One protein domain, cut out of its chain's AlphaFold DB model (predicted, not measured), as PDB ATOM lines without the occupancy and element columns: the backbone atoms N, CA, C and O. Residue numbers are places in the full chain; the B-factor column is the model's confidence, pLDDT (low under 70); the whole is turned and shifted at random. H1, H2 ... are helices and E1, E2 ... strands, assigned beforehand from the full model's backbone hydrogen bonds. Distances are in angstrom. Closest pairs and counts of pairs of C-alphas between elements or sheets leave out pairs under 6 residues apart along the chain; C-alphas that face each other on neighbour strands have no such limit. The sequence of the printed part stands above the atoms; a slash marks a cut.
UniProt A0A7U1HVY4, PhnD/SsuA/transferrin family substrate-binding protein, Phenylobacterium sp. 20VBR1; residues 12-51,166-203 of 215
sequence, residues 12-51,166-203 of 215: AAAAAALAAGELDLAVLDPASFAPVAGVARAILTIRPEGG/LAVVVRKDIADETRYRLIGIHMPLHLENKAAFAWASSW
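AT A GLANCE: This is residues 12 to 51 and 166 to 203 of the 215 residues of the protein "PhnD/SsuA/transferrin family substrate-binding protein" of Phenylobacterium sp. 20VBR1 (UniProt A0A7U1HVY4). A small sheet of three strands, E1, E3 and E2, forms the middle of three layers, with the short helices H1 and H2 over one face and part of the long helix H3 over the other. At the end of H3 the backbone turns a corner into H4, whose last residues only graze the sheet. The printed part has 78 residues, with four named helices and three named strands that follow along the chain as H1, E1, H2, E2, E3, H3, H4; the sheet's order is E1, E3, E2, all antiparallel, and the class is mixed, helices and strands. It is compact, with a radius of gyration of the C-alphas of 12.7 A, and flat in outline, spanning 33 by 31 by 16 A.

IN THESE COORDINATES: H1, residues 12 to 19, begins at C-alpha 12 (-36.311, -51.093, 26.766) and is 10.6 A long. E1, residues 25 to 28, is 9.5 A long, and H2, residues 30 to 36, is 10.2 A long. E2, residues 40 to 46, measures 16.5 A. After the cut, E3, residues 166 to 171, begins at C-alpha 166 (-46.445, -44.794, 22.180) and measures 15.9 A. H3, residues 176 to 192, is the longest helix, 24.0 A. H4, residues 194 to 203, is 15.4 A long and ends at C-alpha 203 (-46.399, -52.061, 15.153).

HOW THE PARTS SIT: E3 is the inner strand. It is antiparallel to E1, with N 26 and O 169 2.9 A apart, and to E2, with N 41 and O 170 2.8 A apart, both within hydrogen-bond range. E1, H2 and E2 make a split strand-helix-strand unit, two strands running the same way with E3 between them; its crossover is right-handed. H1 touches H2, closest at the C-alphas of Ala 12 and Ser 32, 5.1 A. H2 is on the sheet at a height of 8.6 A. H3 is on the opposite face from H2, at a height of 9.9 A; its closest C-alpha pair with E2 is Ile 183 and Ile 43, 6.6 A. H3, with residues 189 to 190 alone, and H4 touch only at the corner by their link, closest at the C-alphas of His 190 and Phe 197, 5.9 A. H1 and H3 are apart. In H1 every O i to N i+4 pair is within hydrogen-bond range, against 1 of 3 in H2, with 2 of 4 O i to N i+3 pairs, 10 of 13 in H3 and 3 of 6 in H4.

THE WHOLE: The C-alphas farthest apart, those of Pro 35 and Glu 192, are 35.0 A apart. Residues 52 to 165 are not printed, and C-alphas 51 and 166 are 10.7 A apart across the cut. The links printed whole are tight. Residues 186 to 203 have pLDDT under 70.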
ATOM      1  N   ALA A  12     -37.274 -51.410  25.718       97.06
ATOM      2  CA  ALA A  12     -36.311 -51.093  26.766       97.06
ATOM      3  C   ALA A  12     -34.889 -51.090  26.186       97.06
ATOM      4  O   ALA A  12     -34.144 -50.135  26.403       97.06
ATOM      5  N   ALA A  13     -34.561 -52.076  25.344       97.81
ATOM      6  CA  ALA A  13     -33.324 -52.098  24.565       97.81
ATOM      7  C   ALA A  13     -33.229 -50.889  23.619       97.81
ATOM      8  O   ALA A  13     -32.185 -50.247  23.542       97.81
ATOM      9  N   ALA A  14     -34.330 -50.512  22.957       97.75
ATOM     10  CA  ALA A  14     -34.374 -49.309  22.123       97.75
ATOM     11  C   ALA A  14     -34.098 -48.022  22.922       97.75
ATOM     12  O   ALA A  14     -33.414 -47.124  22.433       97.75
ATOM     13  N   ALA A  15     -34.629 -47.920  24.144       98.00
ATOM     14  CA  ALA A  15     -34.372 -46.791  25.029       98.00
ATOM     15  C   ALA A  15     -32.901 -46.745  25.469       98.00
ATOM     16  O   ALA A  15     -32.283 -45.685  25.397       98.00
ATOM     17  N   ALA A  16     -32.320 -47.885  25.854       97.31
ATOM     18  CA  ALA A  16     -30.905 -47.972  26.211       97.31
ATOM     19  C   ALA A  16     -29.991 -47.563  25.042       97.31
ATOM     20  O   ALA A  16     -29.109 -46.728  25.223       97.31
ATOM     21  N   ALA A  17     -30.261 -48.058  23.831       97.12
ATOM     22  CA  ALA A  17     -29.496 -47.716  22.633       97.12
ATOM     23  C   ALA A  17     -29.649 -46.231  22.234       97.12
ATOM     24  O   ALA A  17     -28.682 -45.591  21.822       97.12
ATOM     25  N   LEU A  18     -30.840 -45.638  22.422       96.50
ATOM     26  CA  LEU A  18     -31.034 -44.184  22.310       96.50
ATOM     27  C   LEU A  18     -30.163 -43.417  23.318       96.50
ATOM     28  O   LEU A  18     -29.547 -42.419  22.957       96.50
ATOM     29  N   ALA A  19     -30.114 -43.857  24.577       96.56
ATOM     30  CA  ALA A  19     -29.324 -43.192  25.613       96.56
ATOM     31  C   ALA A  19     -27.808 -43.332  25.389       96.56
ATOM     32  O   ALA A  19     -27.068 -42.404  25.703       96.56
ATOM     33  N   ALA A  20     -27.365 -44.452  24.812       95.88
ATOM     34  CA  ALA A  20     -25.970 -44.711  24.452       95.88
ATOM     35  C   ALA A  20     -25.517 -44.001  23.160       95.88
ATOM     36  O   ALA A  20     -24.335 -44.021  22.828       95.88
ATOM     37  N   GLY A  21     -26.435 -43.373  22.418       94.06
ATOM     38  CA  GLY A  21     -26.127 -42.718  21.144       94.06
ATOM     39  C   GLY A  21     -26.022 -43.661  19.941       94.06
ATOM     40  O   GLY A  21     -25.641 -43.222  18.859       94.06
ATOM     41  N   GLU A  22     -26.385 -44.932  20.110       94.81
ATOM     42  CA  GLU A  22     -26.404 -45.950  19.051       94.81
ATOM     43  C   GLU A  22     -27.627 -45.809  18.131       94.81
ATOM     44  O   GLU A  22     -27.608 -46.245  16.979       94.81
ATOM     45  N   LEU A  23     -28.697 -45.189  18.639       94.50
ATOM     46  CA  LEU A  23     -29.891 -44.826  17.879       94.50
ATOM     47  C   LEU A  23     -30.132 -43.317  17.933       94.50
ATOM     48  O   LEU A  23     -29.968 -42.679  18.969       94.50
ATOM     49  N   ASP A  24     -30.642 -42.765  16.834       92.25
ATOM     50  CA  ASP A  24     -31.133 -41.381  16.782       92.25
ATOM     51  C   ASP A  24     -32.635 -41.271  17.053       92.25
ATOM     52  O   ASP A  24     -33.125 -40.223  17.479       92.25
ATOM     53  N   LEU A  25     -33.373 -42.350  16.781       92.94
ATOM     54  CA  LEU A  25     -34.827 -42.395  16.820       92.94
ATOM     55  C   LEU A  25     -35.317 -43.795  17.207       92.94
ATOM     56  O   LEU A  25     -34.856 -44.793  16.656       92.94
ATOM     57  N   ALA A  26     -36.307 -43.868  18.096       94.81
ATOM     58  CA  ALA A  26     -37.039 -45.098  18.402       94.81
ATOM     59  C   ALA A  26     -38.509 -44.804  18.730       94.81
ATOM     60  O   ALA A  26     -38.877 -43.660  18.995       94.81
ATOM     61  N   VAL A  27     -39.367 -45.830  18.749       93.44
ATOM     62  CA  VAL A  27     -40.720 -45.695  19.316       93.44
ATOM     63  C   VAL A  27     -40.762 -46.334  20.688       93.44
ATOM     64  O   VAL A  27     -40.601 -47.548  20.821       93.44
ATOM     65  N   LEU A  28     -41.044 -45.519  21.694       95.94
ATOM     66  CA  LEU A  28     -41.074 -45.934  23.090       95.94
ATOM     67  C   LEU A  28     -42.497 -45.850  23.647       95.94
ATOM     68  O   LEU A  28     -43.294 -45.002  23.238       95.94
ATOM     69  N   ASP A  29     -42.813 -46.740  24.584       94.50
ATOM     70  CA  ASP A  29     -43.947 -46.588  25.499       94.50
ATOM     71  C   ASP A  29     -43.530 -45.751  26.729       94.50
ATOM     72  O   ASP A  29     -42.339 -45.471  26.900       94.50
ATOM     73  N   PRO A  30     -44.473 -45.307  27.587       93.56
ATOM     74  CA  PRO A  30     -44.136 -44.493  28.755       93.56
ATOM     75  C   PRO A  30     -43.110 -45.130  29.699       93.56
ATOM     76  O   PRO A  30     -42.242 -44.418  30.200       93.56
ATOM     77  N   ALA A  31     -43.180 -46.447  29.915       95.31
ATOM     78  CA  ALA A  31     -42.268 -47.156  30.811       95.31
ATOM     79  C   ALA A  31     -40.832 -47.155  30.266       95.31
ATOM     80  O   ALA A  31     -39.892 -46.878  31.005       95.31
ATOM     81  N   SER A  32     -40.676 -47.378  28.960       97.50
ATOM     82  CA  SER A  32     -39.376 -47.361  28.283       97.50
ATOM     83  C   SER A  32     -38.825 -45.940  28.108       97.50
ATOM     84  O   SER A  32     -37.615 -45.743  28.095       97.50
ATOM     85  N   PHE A  33     -39.690 -44.926  27.980       97.06
ATOM     86  CA  PHE A  33     -39.273 -43.525  27.855       97.06
ATOM     87  C   PHE A  33     -38.817 -42.909  29.185       97.06
ATOM     88  O   PHE A  33     -37.877 -42.115  29.193       97.06
ATOM     89  N   ALA A  34     -39.469 -43.257  30.299       95.88
ATOM     90  CA  ALA A  34     -39.193 -42.687  31.617       95.88
ATOM     91  C   ALA A  34     -37.695 -42.642  32.002       95.88
ATOM     92  O   ALA A  34     -37.234 -41.552  32.349       95.88
ATOM     93  N   PRO A  35     -36.904 -43.733  31.892       96.88
ATOM     94  CA  PRO A  35     -35.487 -43.709  32.270       96.88
ATOM     95  C   PRO A  35     -34.616 -42.824  31.366       96.88
ATOM     96  O   PRO A  35     -33.540 -42.405  31.780       96.88
ATOM     97  N   VAL A  36     -35.068 -42.502  30.149       97.25
ATOM     98  CA  VAL A  36     -34.281 -41.751  29.154       97.25
ATOM     99  C   VAL A  36     -34.798 -40.335  28.906       97.25
ATOM    100  O   VAL A  36     -34.228 -39.605  28.100       97.25
ATOM    101  N   ALA A  37     -35.833 -39.886  29.622       96.06
ATOM    102  CA  ALA A  37     -36.435 -38.559  29.448       96.06
ATOM    103  C   ALA A  37     -35.456 -37.386  29.702       96.06
ATOM    104  O   ALA A  37     -35.674 -36.262  29.230       96.06
ATOM    105  N   GLY A  38     -34.360 -37.638  30.428       96.69
ATOM    106  CA  GLY A  38     -33.263 -36.686  30.624       96.69
ATOM    107  C   GLY A  38     -32.499 -36.380  29.332       96.69
ATOM    108  O   GLY A  38     -32.237 -35.210  29.050       96.69
ATOM    109  N   VAL A  39     -32.254 -37.394  28.501       96.56
ATOM    110  CA  VAL A  39     -31.403 -37.325  27.294       96.56
ATOM    111  C   VAL A  39     -32.177 -37.469  25.981       96.56
ATOM    112  O   VAL A  39     -31.653 -37.171  24.913       96.56
ATOM    113  N   ALA A  40     -33.446 -37.865  26.043       96.62
ATOM    114  CA  ALA A  40     -34.310 -38.077  24.890       96.62
ATOM    115  C   ALA A  40     -35.616 -37.275  25.001       96.62
ATOM    116  O   ALA A  40     -36.034 -36.849  26.081       96.62
ATOM    117  N   ARG A  41     -36.281 -37.046  23.867       95.38
ATOM    118  CA  ARG A  41     -37.547 -36.308  23.786       95.38
ATOM    119  C   ARG A  41     -38.510 -36.939  22.789       95.38
ATOM    120  O   ARG A  41     -38.126 -37.303  21.683       95.38
ATOM    121  N   ALA A  42     -39.786 -37.006  23.157       94.00
ATOM    122  CA  ALA A  42     -40.849 -37.358  22.225       94.00
ATOM    123  C   ALA A  42     -41.070 -36.228  21.203       94.00
ATOM    124  O   ALA A  42     -41.172 -35.060  21.584       94.00
ATOM    125  N   ILE A  43     -41.169 -36.581  19.921       92.00
ATOM    126  CA  ILE A  43     -41.469 -35.648  18.818       92.00
ATOM    127  C   ILE A  43     -42.824 -35.917  18.161       92.00
ATOM    128  O   ILE A  43     -43.402 -35.017  17.562       92.00
ATOM    129  N   LEU A  44     -43.363 -37.129  18.312       89.25
ATOM    130  CA  LEU A  44     -44.682 -37.495  17.806       89.25
ATOM    131  C   LEU A  44     -45.313 -38.533  18.727       89.25
ATOM    132  O   LEU A  44     -44.700 -39.553  19.014       89.25
ATOM    133  N   THR A  45     -46.554 -38.321  19.161       89.12
ATOM    134  CA  THR A  45     -47.298 -39.350  19.902       89.12
ATOM    135  C   THR A  45     -48.128 -40.197  18.956       89.12
ATOM    136  O   THR A  45     -48.867 -39.650  18.139       89.12
ATOM    137  N   ILE A  46     -48.069 -41.514  19.117       85.00
ATOM    138  CA  ILE A  46     -48.780 -42.474  18.280       85.00
ATOM    139  C   ILE A  46     -49.978 -43.014  19.062       85.00
ATOM    140  O   ILE A  46     -49.861 -43.457  20.210       85.00
ATOM    141  N   ARG A  47     -51.148 -42.986  18.420       83.50
ATOM    142  CA  ARG A  47     -52.360 -43.638  18.918       83.50
ATOM    143  C   ARG A  47     -52.544 -44.961  18.168       83.50
ATOM    144  O   ARG A  47     -52.660 -44.918  16.945       83.50
ATOM    145  N   PRO A  48     -52.598 -46.111  18.861       78.44
ATOM    146  CA  PRO A  48     -52.914 -47.373  18.208       78.44
ATOM    147  C   PRO A  48     -54.356 -47.366  17.692       78.44
ATOM    148  O   PRO A  48     -55.215 -46.661  18.226       78.44
ATOM    149  N   GLU A  49     -54.628 -48.173  16.671       77.75
ATOM    150  CA  GLU A  49     -55.991 -48.429  16.208       77.75
ATOM    151  C   GLU A  49     -56.868 -48.938  17.366       77.75
ATOM    152  O   GLU A  49     -56.411 -49.721  18.201       77.75
ATOM    153  N   GLY A  50     -58.094 -48.416  17.478       80.12
ATOM    154  CA  GLY A  50     -58.992 -48.692  18.609       80.12
ATOM    155  C   GLY A  50     -58.547 -48.102  19.958       80.12
ATOM    156  O   GLY A  50     -59.232 -48.285  20.960       80.12
ATOM    157  N   GLY A  51     -57.418 -47.389  20.014       80.19
ATOM    158  CA  GLY A  51     -56.967 -46.698  21.219       80.19
ATOM    159  C   GLY A  51     -57.852 -45.502  21.571       80.19
ATOM    160  O   GLY A  51     -58.439 -44.865  20.693       80.19
ATOM    161  N   LEU A 166     -47.729 -44.739  22.864       91.62
ATOM    162  CA  LEU A 166     -46.445 -44.794  22.180       91.62
ATOM    163  C   LEU A 166     -46.047 -43.389  21.724       91.62
ATOM    164  O   LEU A 166     -46.910 -42.543  21.461       91.62
ATOM    165  N   ALA A 167     -44.752 -43.154  21.572       93.25
ATOM    166  CA  ALA A 167     -44.232 -41.957  20.933       93.25
ATOM    167  C   ALA A 167     -42.978 -42.266  20.118       93.25
ATOM    168  O   ALA A 167     -42.160 -43.077  20.539       93.25
ATOM    169  N   VAL A 168     -42.817 -41.585  18.984       93.31
ATOM    170  CA  VAL A 168     -41.522 -41.441  18.322       93.31
ATOM    171  C   VAL A 168     -40.674 -40.522  19.188       93.31
ATOM    172  O   VAL A 168     -41.068 -39.386  19.479       93.31
ATOM    173  N   VAL A 169     -39.530 -41.031  19.610       95.56
ATOM    174  CA  VAL A 169     -38.583 -40.394  20.514       95.56
ATOM    175  C   VAL A 169     -37.256 -40.254  19.789       95.56
ATOM    176  O   VAL A 169     -36.831 -41.179  19.104       95.56
ATOM    177  N   VAL A 170     -36.618 -39.101  19.953       95.75
ATOM    178  CA  VAL A 170     -35.269 -38.816  19.454       95.75
ATOM    179  C   VAL A 170     -34.368 -38.391  20.599       95.75
ATOM    180  O   VAL A 170     -34.860 -37.935  21.638       95.75
ATOM    181  N   ARG A 171     -33.055 -38.493  20.409       95.94
ATOM    182  CA  ARG A 171     -32.091 -37.905  21.344       95.94
ATOM    183  C   ARG A 171     -32.225 -36.379  21.365       95.94
ATOM    184  O   ARG A 171     -32.658 -35.770  20.387       95.94
ATOM    185  N   LYS A 172     -31.920 -35.740  22.494       95.38
ATOM    186  CA  LYS A 172     -31.994 -34.272  22.621       95.38
ATOM    187  C   LYS A 172     -30.830 -33.554  21.939       95.38
ATOM    188  O   LYS A 172     -30.997 -32.389  21.601       95.38
ATOM    189  N   ASP A 173     -29.705 -34.234  21.757       94.00
ATOM    190  CA  ASP A 173     -28.486 -33.735  21.110       94.00
ATOM    191  C   ASP A 173     -28.525 -33.825  19.573       94.00
ATOM    192  O   ASP A 173     -27.610 -33.349  18.904       94.00
ATOM    193  N   ILE A 174     -29.586 -34.397  18.989       91.62
ATOM    194  CA  ILE A 174     -29.772 -34.402  17.537       91.62
ATOM    195  C   ILE A 174     -29.875 -32.963  17.011       91.62
ATOM    196  O   ILE A 174     -30.562 -32.122  17.594       91.62
ATOM    197  N   ALA A 175     -29.233 -32.692  15.872       91.81
ATOM    198  CA  ALA A 175     -29.277 -31.376  15.243       91.81
ATOM    199  C   ALA A 175     -30.726 -30.906  15.019       91.81
ATOM    200  O   ALA A 175     -31.577 -31.657  14.527       91.81
ATOM    201  N   ASP A 176     -30.996 -29.641  15.341       90.81
ATOM    202  CA  ASP A 176     -32.342 -29.069  15.285       90.81
ATOM    203  C   ASP A 176     -32.948 -29.130  13.877       90.81
ATOM    204  O   ASP A 176     -34.117 -29.479  13.724       90.81
ATOM    205  N   GLU A 177     -32.142 -28.904  12.839       90.12
ATOM    206  CA  GLU A 177     -32.543 -29.083  11.439       90.12
ATOM    207  C   GLU A 177     -33.057 -30.508  11.170       90.12
ATOM    208  O   GLU A 177     -34.129 -30.692  10.589       90.12
ATOM    209  N   THR A 178     -32.335 -31.527  11.638       87.94
ATOM    210  CA  THR A 178     -32.742 -32.933  11.515       87.94
ATOM    211  C   THR A 178     -34.028 -33.194  12.286       87.94
ATOM    212  O   THR A 178     -34.950 -33.824  11.764       87.94
ATOM    213  N   ARG A 179     -34.143 -32.661  13.506       87.88
ATOM    214  CA  ARG A 179     -35.345 -32.787  14.336       87.88
ATOM    215  C   ARG A 179     -36.570 -32.177  13.659       87.88
ATOM    216  O   ARG A 179     -37.620 -32.819  13.609       87.88
ATOM    217  N   TYR A 180     -36.448 -30.966  13.120       87.25
ATOM    218  CA  TYR A 180     -37.543 -30.288  12.430       87.25
ATOM    219  C   TYR A 180     -37.901 -30.969  11.117       87.25
ATOM    220  O   TYR A 180     -39.087 -31.099  10.831       87.25
ATOM    221  N   ARG A 181     -36.923 -31.490  10.367       84.75
ATOM    222  CA  ARG A 181     -37.200 -32.338   9.199       84.75
ATOM    223  C   ARG A 181     -37.954 -33.601   9.586       84.75
ATOM    224  O   ARG A 181     -38.934 -33.927   8.934       84.75
ATOM    225  N   LEU A 182     -37.563 -34.287  10.661       82.88
ATOM    226  CA  LEU A 182     -38.293 -35.464  11.137       82.88
ATOM    227  C   LEU A 182     -39.739 -35.103  11.489       82.88
ATOM    228  O   LEU A 182     -40.652 -35.752  10.995       82.88
ATOM    229  N   ILE A 183     -39.979 -34.040  12.258       81.88
ATOM    230  CA  ILE A 183     -41.348 -33.580  12.568       81.88
ATOM    231  C   ILE A 183     -42.110 -33.219  11.281       81.88
ATOM    232  O   ILE A 183     -43.234 -33.680  11.065       81.88
ATOM    233  N   GLY A 184     -41.470 -32.434  10.417       77.44
ATOM    234  CA  GLY A 184     -42.014 -31.911   9.170       77.44
ATOM    235  C   GLY A 184     -42.246 -32.964   8.094       77.44
ATOM    236  O   GLY A 184     -43.066 -32.723   7.230       77.44
ATOM    237  N   ILE A 185     -41.604 -34.132   8.155       75.06
ATOM    238  CA  ILE A 185     -41.924 -35.292   7.309       75.06
ATOM    239  C   ILE A 185     -43.218 -35.940   7.800       75.06
ATOM    240  O   ILE A 185     -44.086 -36.257   6.998       75.06
ATOM    241  N   HIS A 186     -43.393 -36.117   9.112       68.00
ATOM    242  CA  HIS A 186     -44.554 -36.837   9.649       68.00
ATOM    243  C   HIS A 186     -45.864 -36.037   9.546       68.00
ATOM    244  O   HIS A 186     -46.937 -36.636   9.452       68.00
ATOM    245  N   MET A 187     -45.799 -34.701   9.548       68.81
ATOM    246  CA  MET A 187     -46.977 -33.840   9.418       68.81
ATOM    247  C   MET A 187     -47.698 -33.931   8.059       68.81
ATOM    248  O   MET A 187     -48.908 -34.104   8.084       68.81
ATOM    249  N   PRO A 188     -47.045 -33.857   6.890       65.75
ATOM    250  CA  PRO A 188     -47.690 -34.001   5.588       65.75
ATOM    251  C   PRO A 188     -47.821 -35.462   5.143       65.75
ATOM    252  O   PRO A 188     -48.753 -35.773   4.408       65.75
ATOM    253  N   LEU A 189     -46.978 -36.397   5.620       65.94
ATOM    254  CA  LEU A 189     -46.998 -37.785   5.123       65.94
ATOM    255  C   LEU A 189     -48.364 -38.470   5.261       65.94
ATOM    256  O   LEU A 189     -48.739 -39.275   4.411       65.94
ATOM    257  N   HIS A 190     -49.109 -38.183   6.334       62.22
ATOM    258  CA  HIS A 190     -50.440 -38.766   6.531       62.22
ATOM    259  C   HIS A 190     -51.486 -38.230   5.534       62.22
ATOM    260  O   HIS A 190     -52.508 -38.888   5.320       62.22
ATOM    261  N   LEU A 191     -51.233 -37.063   4.932       65.12
ATOM    262  CA  LEU A 191     -52.050 -36.459   3.879       65.12
ATOM    263  C   LEU A 191     -51.599 -36.930   2.493       65.12
ATOM    264  O   LEU A 191     -52.443 -37.249   1.660       65.12
ATOM    265  N   GLU A 192     -50.288 -37.027   2.270       65.75
ATOM    266  CA  GLU A 192     -49.697 -37.328   0.961       65.75
ATOM    267  C   GLU A 192     -49.666 -38.826   0.633       65.75
ATOM    268  O   GLU A 192     -49.863 -39.219  -0.515       65.75
ATOM    269  N   ASN A 193     -49.437 -39.693   1.625       63.62
ATOM    270  CA  ASN A 193     -49.383 -41.136   1.410       63.62
ATOM    271  C   ASN A 193     -49.791 -41.908   2.674       63.62
ATOM    272  O   ASN A 193     -48.965 -42.357   3.471       63.62
ATOM    273  N   LYS A 194     -51.104 -42.121   2.833       63.19
ATOM    274  CA  LYS A 194     -51.687 -42.874   3.962       63.19
ATOM    275  C   LYS A 194     -51.072 -44.273   4.133       63.19
ATOM    276  O   LYS A 194     -50.920 -44.731   5.264       63.19
ATOM    277  N   ALA A 195     -50.673 -44.935   3.042       63.41
ATOM    278  CA  ALA A 195     -50.009 -46.240   3.088       63.41
ATOM    279  C   ALA A 195     -48.577 -46.143   3.644       63.41
ATOM    280  O   ALA A 195     -48.152 -47.014   4.403       63.41
ATOM    281  N   ALA A 196     -47.863 -45.049   3.371       57.22
ATOM    282  CA  ALA A 196     -46.567 -44.755   3.977       57.22
ATOM    283  C   ALA A 196     -46.661 -44.383   5.465       57.22
ATOM    284  O   ALA A 196     -45.638 -44.358   6.131       57.22
ATOM    285  N   PHE A 197     -47.850 -44.142   6.027       60.19
ATOM    286  CA  PHE A 197     -48.038 -44.044   7.482       60.19
ATOM    287  C   PHE A 197     -48.411 -45.384   8.128       60.19
ATOM    288  O   PHE A 197     -48.373 -45.520   9.353       60.19
ATOM    289  N   ALA A 198     -48.734 -46.402   7.322       60.84
ATOM    290  CA  ALA A 198     -49.119 -47.712   7.827       60.84
ATOM    291  C   ALA A 198     -47.985 -48.383   8.609       60.84
ATOM    292  O   ALA A 198     -48.271 -49.170   9.501       60.84
ATOM    293  N   TRP A 199     -46.711 -48.061   8.345       61.25
ATOM    294  CA  TRP A 199     -45.613 -48.573   9.173       61.25
ATOM    295  C   TRP A 199     -45.672 -48.019  10.601       61.25
ATOM    296  O   TRP A 199     -45.414 -48.769  11.529       61.25
ATOM    297  N   ALA A 200     -46.071 -46.761  10.811       56.22
ATOM    298  CA  ALA A 200     -46.188 -46.177  12.148       56.22
ATOM    299  C   ALA A 200     -47.392 -46.742  12.934       56.22
ATOM    300  O   ALA A 200     -47.393 -46.719  14.166       56.22
ATOM    301  N   SER A 201     -48.407 -47.280  12.242       52.34
ATOM    302  CA  SER A 201     -49.570 -47.946  12.850       52.34
ATOM    303  C   SER A 201     -49.479 -49.482  12.882       52.34
ATOM    304  O   SER A 201     -50.172 -50.112  13.682       52.34
ATOM    305  N   SER A 202     -48.608 -50.114  12.083       52.66
ATOM    306  CA  SER A 202     -48.511 -51.580  11.948       52.66
ATOM    307  C   SER A 202     -47.775 -52.277  13.091       52.66
ATOM    308  O   SER A 202     -47.814 -53.506  13.176       52.66
ATOM    309  N   TRP A 203     -47.183 -51.526  14.025       52.69
ATOM    310  CA  TRP A 203     -46.399 -52.061  15.153       52.69
ATOM    311  C   TRP A 203     -47.262 -52.776  16.215       52.69
ATOM    312  O   TRP A 203     -46.775 -53.144  17.284       52.69
TER     313      TRP A 203